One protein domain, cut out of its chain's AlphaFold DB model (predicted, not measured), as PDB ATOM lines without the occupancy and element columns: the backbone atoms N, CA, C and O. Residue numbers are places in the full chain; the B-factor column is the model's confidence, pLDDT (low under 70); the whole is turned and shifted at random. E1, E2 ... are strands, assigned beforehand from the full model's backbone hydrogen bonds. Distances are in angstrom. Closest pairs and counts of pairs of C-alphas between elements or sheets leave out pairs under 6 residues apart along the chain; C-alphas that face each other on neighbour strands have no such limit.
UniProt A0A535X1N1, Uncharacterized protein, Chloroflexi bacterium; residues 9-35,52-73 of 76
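AT A GLANCE: This is residues 9 to 35 and 52 to 73 of the 76 residues of an uncharacterized protein of Chloroflexi bacterium (UniProt A0A535X1N1). One long, strongly twisted sheet makes a rod: the two long strands E1 and E4 run side by side, antiparallel, through its middle, and short strands line their free sides, E2 and E3 one after the other along E1, E5 and E6 one after the other along E4. No named helix covers either face. The printed part has 49 residues with no named helix and six named strands, E1 to E6 along the chain; the sheet is branched, with the antiparallel neighbour pairs E1 and E2, E1 and E3, E1 and E4, E4 and E5, and E4 and E6, and the class is all strand. The whole is loose, with a radius of gyration of the C-alphas of 12.8 A and spans of 42 by 18 by 15 A.

HOW THE PARTS SIT: E1, residues 9 to 18, has three neighbours. E2, residues 21 to 24, forms a hairpin with it at 158 degrees between directions; C-alphas 17 and 22 face each other at 4.2 A, and N 16 and O 23 are within hydrogen-bond range at 2.8 A. E3, residues 28 to 32, lies on the same side of E1 as E2, beside residues 9 to 12; the two strands are antiparallel at 149 degrees, C-alphas 11 and 29 face each other at 4.6 A, and N 10 and O 30 are 2.8 A apart. On the other side of E1 is E4, residues 54 to 62, antiparallel at 160 degrees; C-alphas 12 and 60 face each other at 4.0 A, and N 15 and O 57 are 2.8 A apart. E5, residues 64 to 66, forms a hairpin with E4 at 162 degrees; C-alphas 59 and 66 face each other at 4.4 A, and N 60 and O 65 are 2.7 A apart. E6, residues 70 to 72, is on the same side of E4 as E5, beside residues 54 to 56, antiparallel at 148 degrees; C-alphas 55 and 71 face each other at 4.3 A, and N 56 and O 70 are 2.8 A apart. E2, E3, E5 and E6 are edge strands; among the pairs that are apart are E2 and E6, and E3 and E5.

IN THESE COORDINATES: E1 begins at C-alpha 9, (17.410, 25.023, 55.170), and measures 30.1 A to C-alpha 18. E2 measures 10.2 A and E3 13.3 A. E4 runs 25.4 A from C-alpha 54 at (-10.706, 22.723, 45.605). E5 measures 7.1 A, and E6, 6.7 A, ends at C-alpha 72, (-11.816, 26.304, 49.707).

THE WHOLE: The C-alphas of Asn 19 and Gly 35, the two farthest apart, are 43.4 A apart. Residues 36 to 51 are not printed, and C-alphas 35 and 52 are 43.1 A apart across this cut, in the link from E3 to E4. The links printed whole are tight. The mean pLDDT of the printed part is 92.6, and no printed residue is under 70.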
ATOM      1  N   THR A   9      18.315  24.492  56.190       91.69
ATOM      2  CA  THR A   9      17.410  25.023  55.170       91.69
ATOM      3  C   THR A   9      16.141  24.193  55.118       91.69
ATOM      4  O   THR A   9      16.184  23.007  54.786       91.69
ATOM      5  N   VAL A  10      15.013  24.843  55.386       92.62
ATOM      6  CA  VAL A  10      13.683  24.276  55.185       92.62
ATOM      7  C   VAL A  10      13.216  24.609  53.773       92.62
ATOM      8  O   VAL A  10      13.163  25.782  53.416       92.62
ATOM      9  N   GLN A  11      12.869  23.601  52.974       95.69
ATOM     10  CA  GLN A  11      12.328  23.769  51.621       95.69
ATOM     11  C   GLN A  11      10.874  23.317  51.560       95.69
ATOM     12  O   GLN A  11      10.525  22.283  52.135       95.69
ATOM     13  N   TYR A  12      10.032  24.078  50.864       96.38
ATOM     14  CA  TYR A  12       8.601  23.794  50.753       96.38
ATOM     15  C   TYR A  12       7.973  24.371  49.482       96.38
ATOM     16  O   TYR A  12       8.549  25.234  48.824       96.38
ATOM     17  N   HIS A  13       6.768  23.918  49.152       96.44
ATOM     18  CA  HIS A  13       5.920  24.468  48.095       96.44
ATOM     19  C   HIS A  13       4.437  24.320  48.462       96.44
ATOM     20  O   HIS A  13       4.074  23.592  49.389       96.44
ATOM     21  N   TRP A  14       3.576  24.999  47.710       95.75
ATOM     22  CA  TRP A  14       2.129  24.845  47.786       95.75
ATOM     23  C   TRP A  14       1.637  23.921  46.670       95.75
ATOM     24  O   TRP A  14       2.013  24.089  45.510       95.75
ATOM     25  N   ILE A  15       0.780  22.964  47.014       95.12
ATOM     26  CA  ILE A  15       0.004  22.163  46.067       95.12
ATOM     27  C   ILE A  15      -1.431  22.676  46.096       95.12
ATOM     28  O   ILE A  15      -2.088  22.666  47.134       95.12
ATOM     29  N   ARG A  16      -1.926  23.108  44.942       94.31
ATOM     30  CA  ARG A  16      -3.299  23.571  44.726       94.31
ATOM     31  C   ARG A  16      -3.998  22.550  43.851       94.31
ATOM     32  O   ARG A  16      -3.377  22.023  42.939       94.31
ATOM     33  N   LYS A  17      -5.261  22.244  44.102       94.19
ATOM     34  CA  LYS A  17      -6.019  21.302  43.277       94.19
ATOM     35  C   LYS A  17      -7.449  21.772  43.144       94.19
ATOM     36  O   LYS A  17      -8.125  21.925  44.155       94.19
ATOM     37  N   ASP A  18      -7.911  21.925  41.914       92.50
ATOM     38  CA  ASP A  18      -9.322  22.077  41.564       92.50
ATOM     39  C   ASP A  18      -9.714  21.043  40.494       92.50
ATOM     40  O   ASP A  18      -9.057  20.004  40.342       92.50
ATOM     41  N   ASN A  19     -10.806  21.292  39.770       91.81
ATOM     42  CA  ASN A  19     -11.281  20.425  38.696       91.81
ATOM     43  C   ASN A  19     -10.354  20.367  37.462       91.81
ATOM     44  O   ASN A  19     -10.540  19.476  36.635       91.81
ATOM     45  N   THR A  20      -9.353  21.245  37.342       89.94
ATOM     46  CA  THR A  20      -8.325  21.178  36.284       89.94
ATOM     47  C   THR A  20      -7.150  20.287  36.656       89.94
ATOM     48  O   THR A  20      -6.359  19.907  35.792       89.94
ATOM     49  N   GLY A  21      -7.063  19.894  37.928       90.75
ATOM     50  CA  GLY A  21      -6.021  19.026  38.455       90.75
ATOM     51  C   GLY A  21      -5.088  19.737  39.435       90.75
ATOM     52  O   GLY A  21      -5.355  20.857  39.873       90.75
ATOM     53  N   PRO A  22      -4.010  19.057  39.862       93.19
ATOM     54  CA  PRO A  22      -3.041  19.630  40.780       93.19
ATOM     55  C   PRO A  22      -2.116  20.631  40.071       93.19
ATOM     56  O   PRO A  22      -1.691  20.418  38.938       93.19
ATOM     57  N   GLN A  23      -1.758  21.699  40.773       92.88
ATOM     58  CA  GLN A  23      -0.789  22.721  40.396       92.88
ATOM     59  C   GLN A  23       0.195  22.891  41.552       92.88
ATOM     60  O   GLN A  23      -0.212  23.060  42.701       92.88
ATOM     61  N   VAL A  24       1.490  22.844  41.250       94.19
ATOM     62  CA  VAL A  24       2.562  22.984  42.242       94.19
ATOM     63  C   VAL A  24       3.194  24.360  42.076       94.19
ATOM     64  O   VAL A  24       3.561  24.742  40.965       94.19
ATOM     65  N   SER A  25       3.293  25.128  43.159       93.38
ATOM     66  CA  SER A  25       3.990  26.413  43.137       93.38
ATOM     67  C   SER A  25       5.498  26.226  42.967       93.38
ATOM     68  O   SER A  25       6.030  25.128  43.116       93.38
ATOM     69  N   GLN A  26       6.226  27.324  42.768       94.50
ATOM     70  CA  GLN A  26       7.678  27.303  42.941       94.50
ATOM     71  C   GLN A  26       8.080  26.815  44.344       94.50
ATOM     72  O   GLN A  26       7.303  26.929  45.301       94.50
ATOM     73  N   THR A  27       9.310  26.314  44.458       95.38
ATOM     74  CA  THR A  27       9.919  25.946  45.738       95.38
ATOM     75  C   THR A  27      10.419  27.189  46.463       95.38
ATOM     76  O   THR A  27      11.158  28.000  45.906       95.38
ATOM     77  N   TYR A  28      10.060  27.305  47.734       95.62
ATOM     78  CA  TYR A  28      10.519  28.332  48.657       95.62
ATOM     79  C   TYR A  28      11.506  27.742  49.661       95.62
ATOM     80  O   TYR A  28      11.525  26.533  49.898       95.62
ATOM     81  N   SER A  29      12.337  28.601  50.252       94.81
ATOM     82  CA  SER A  29      13.323  28.205  51.259       94.81
ATOM     83  C   SER A  29      13.308  29.159  52.451       94.81
ATOM     84  O   SER A  29      13.193  30.368  52.269       94.81
ATOM     85  N   ILE A  30      13.454  28.617  53.657       93.12
ATOM     86  CA  ILE A  30      13.697  29.372  54.891       93.12
ATOM     87  C   ILE A  30      15.016  28.875  55.478       93.12
ATOM     88  O   ILE A  30      15.209  27.670  55.641       93.12
ATOM     89  N   VAL A  31      15.919  29.802  55.790       92.38
ATOM     90  CA  VAL A  31      17.183  29.501  56.466       92.38
ATOM     91  C   VAL A  31      16.991  29.715  57.963       92.38
ATOM     92  O   VAL A  31      16.582  30.794  58.385       92.38
ATOM     93  N   ILE A  32      17.280  28.679  58.743       90.38
ATOM     94  CA  ILE A  32      17.149  28.649  60.199       90.38
ATOM     95  C   ILE A  32      18.555  28.602  60.789       90.38
ATOM     96  O   ILE A  32      19.330  27.693  60.473       90.38
ATOM     97  N   ALA A  33      18.903  29.572  61.633       89.50
ATOM     98  CA  ALA A  33      20.177  29.543  62.343       89.50
ATOM     99  C   ALA A  33      20.179  28.435  63.413       89.50
ATOM    100  O   ALA A  33      19.135  28.044  63.934       89.50
ATOM    101  N   ALA A  34      21.357  27.915  63.758       88.38
ATOM    102  CA  ALA A  34      21.477  26.975  64.871       88.38
ATOM    103  C   ALA A  34      21.029  27.645  66.180       88.38
ATOM    104  O   ALA A  34      21.397  28.788  66.447       88.38
ATOM    105  N   GLY A  35      20.236  26.944  66.992       86.50
ATOM    106  CA  GLY A  35      19.677  27.513  68.222       86.50
ATOM    107  C   GLY A  35      18.457  28.418  68.017       86.50
ATOM    108  O   GLY A  35      17.876  28.852  69.009       86.50
ATOM    109  N   SER A  52     -12.655  26.187  40.047       89.69
ATOM    110  CA  SER A  52     -13.666  25.584  40.913       89.69
ATOM    111  C   SER A  52     -13.209  25.542  42.368       89.69
ATOM    112  O   SER A  52     -12.044  25.780  42.678       89.69
ATOM    113  N   ALA A  53     -14.130  25.170  43.263       91.00
ATOM    114  CA  ALA A  53     -13.775  24.746  44.614       91.00
ATOM    115  C   ALA A  53     -12.707  23.640  44.572       91.00
ATOM    116  O   ALA A  53     -12.636  22.863  43.610       91.00
ATOM    117  N   GLY A  54     -11.890  23.566  45.617       93.44
ATOM    118  CA  GLY A  54     -10.706  22.723  45.605       93.44
ATOM    119  C   GLY A  54      -9.997  22.656  46.949       93.44
ATOM    120  O   GLY A  54     -10.572  22.968  47.992       93.44
ATOM    121  N   THR A  55      -8.733  22.244  46.915       94.25
ATOM    122  CA  THR A  55      -7.868  22.144  48.096       94.25
ATOM    123  C   THR A  55      -6.536  22.846  47.885       94.25
ATOM    124  O   THR A  55      -5.983  22.808  46.787       94.25
ATOM    125  N   VAL A  56      -5.983  23.399  48.958       94.44
ATOM    126  CA  VAL A  56      -4.608  23.902  49.033       94.44
ATOM    127  C   VAL A  56      -3.846  23.160  50.126       94.44
ATOM    128  O   VAL A  56      -4.402  22.835  51.173       94.44
ATOM    129  N   GLN A  57      -2.576  22.856  49.889       95.62
ATOM    130  CA  GLN A  57      -1.741  22.102  50.817       95.62
ATOM    131  C   GLN A  57      -0.313  22.648  50.819       95.62
ATOM    132  O   GLN A  57       0.285  22.820  49.762       95.62
ATOM    133  N   LEU A  58       0.247  22.869  52.007       95.75
ATOM    134  CA  LEU A  58       1.664  23.175  52.192       95.75
ATOM    135  C   LEU A  58       2.469  21.877  52.336       95.75
ATOM    136  O   LEU A  58       2.184  21.048  53.207       95.75
ATOM    137  N   VAL A  59       3.498  21.711  51.513       96.25
ATOM    138  CA  VAL A  59       4.356  20.523  51.516       96.25
ATOM    139  C   VAL A  59       5.803  20.938  51.706       96.25
ATOM    140  O   VAL A  59       6.348  21.695  50.908       96.25
ATOM    141  N   PHE A  60       6.430  20.418  52.755       95.19
ATOM    142  CA  PHE A  60       7.854  20.535  53.025       95.19
ATOM    143  C   PHE A  60       8.583  19.374  52.353       95.19
ATOM    144  O   PHE A  60       8.267  18.210  52.584       95.19
ATOM    145  N   THR A  61       9.561  19.686  51.507       94.31
ATOM    146  CA  THR A  61      10.397  18.690  50.823       94.31
ATOM    147  C   THR A  61      11.673  18.395  51.598       94.31
ATOM    148  O   THR A  61      12.249  17.320  51.452       94.31
ATOM    149  N   ASN A  62      12.108  19.334  52.437       89.94
ATOM    150  CA  ASN A  62      13.243  19.159  53.327       89.94
ATOM    151  C   ASN A  62      13.033  19.979  54.610       89.94
ATOM    152  O   ASN A  62      13.014  21.204  54.513       89.94
ATOM    153  N   PRO A  63      12.884  19.357  55.792       84.00
ATOM    154  CA  PRO A  63      12.606  17.930  55.986       84.00
ATOM    155  C   PRO A  63      11.255  17.531  55.362       84.00
ATOM    156  O   PRO A  63      10.356  18.361  55.251       84.00
ATOM    157  N   ASN A  64      11.109  16.273  54.935       89.62
ATOM    158  CA  ASN A  64       9.897  15.813  54.247       89.62
ATOM    159  C   ASN A  64       8.706  15.693  55.214       89.62
ATOM    160  O   ASN A  64       8.690  14.820  56.084       89.62
ATOM    161  N   PHE A  65       7.715  16.565  55.052       89.19
ATOM    162  CA  PHE A  65       6.475  16.583  55.826       89.19
ATOM    163  C   PHE A  65       5.397  17.349  55.051       89.19
ATOM    164  O   PHE A  65       5.697  18.309  54.354       89.19
ATOM    165  N   ALA A  66       4.127  16.985  55.192       86.50
ATOM    166  CA  ALA A  66       3.029  17.716  54.564       86.50
ATOM    167  C   ALA A  66       1.949  18.039  55.593       86.50
ATOM    168  O   ALA A  66       1.588  17.187  56.407       86.50
ATOM    169  N   VAL A  67       1.408  19.257  55.538       92.25
ATOM    170  CA  VAL A  67       0.224  19.607  56.336       92.25
ATOM    171  C   VAL A  67      -1.021  18.986  55.703       92.25
ATOM    172  O   VAL A  67      -1.024  18.660  54.515       92.25
ATOM    173  N   SER A  68      -2.099  18.825  56.468       94.69
ATOM    174  CA  SER A  68      -3.377  18.383  55.904       94.69
ATOM    175  C   SER A  68      -3.902  19.402  54.879       94.69
ATOM    176  O   SER A  68      -3.865  20.603  55.162       94.69
ATOM    177  N   PRO A  69      -4.410  18.960  53.713       93.94
ATOM    178  CA  PRO A  69      -5.030  19.859  52.746       93.94
ATOM    179  C   PRO A  69      -6.198  20.637  53.361       93.94
ATOM    180  O   PRO A  69      -7.014  20.075  54.092       93.94
ATOM    181  N   GLN A  70      -6.296  21.920  53.025       92.94
ATOM    182  CA  GLN A  70      -7.402  22.794  53.398       92.94
ATOM    183  C   GLN A  70      -8.310  23.008  52.191       92.94
ATOM    184  O   GLN A  70      -7.835  23.316  51.099       92.94
ATOM    185  N   SER A  71      -9.616  22.851  52.383       92.69
ATOM    186  CA  SER A  71     -10.599  23.068  51.323       92.69
ATOM    187  C   SER A  71     -10.971  24.542  51.203       92.69
ATOM    188  O   SER A  71     -11.080  25.247  52.206       92.69
ATOM    189  N   PHE A  72     -11.241  24.990  49.982       89.44
ATOM    190  CA  PHE A  72     -11.816  26.304  49.707       89.44
ATOM    191  C   PHE A  72     -12.996  26.173  48.738       89.44
ATOM    192  O   PHE A  72     -13.084  25.233  47.944       89.44
ATOM    193  N   THR A  73     -13.898  27.149  48.782       88.75
ATOM    194  CA  THR A  73     -15.043  27.267  47.871       88.75
ATOM    195  C   THR A  73     -14.958  28.580  47.107       88.75
ATOM    196  O   THR A  73     -14.696  29.618  47.718       88.75
TER     197      THR A  73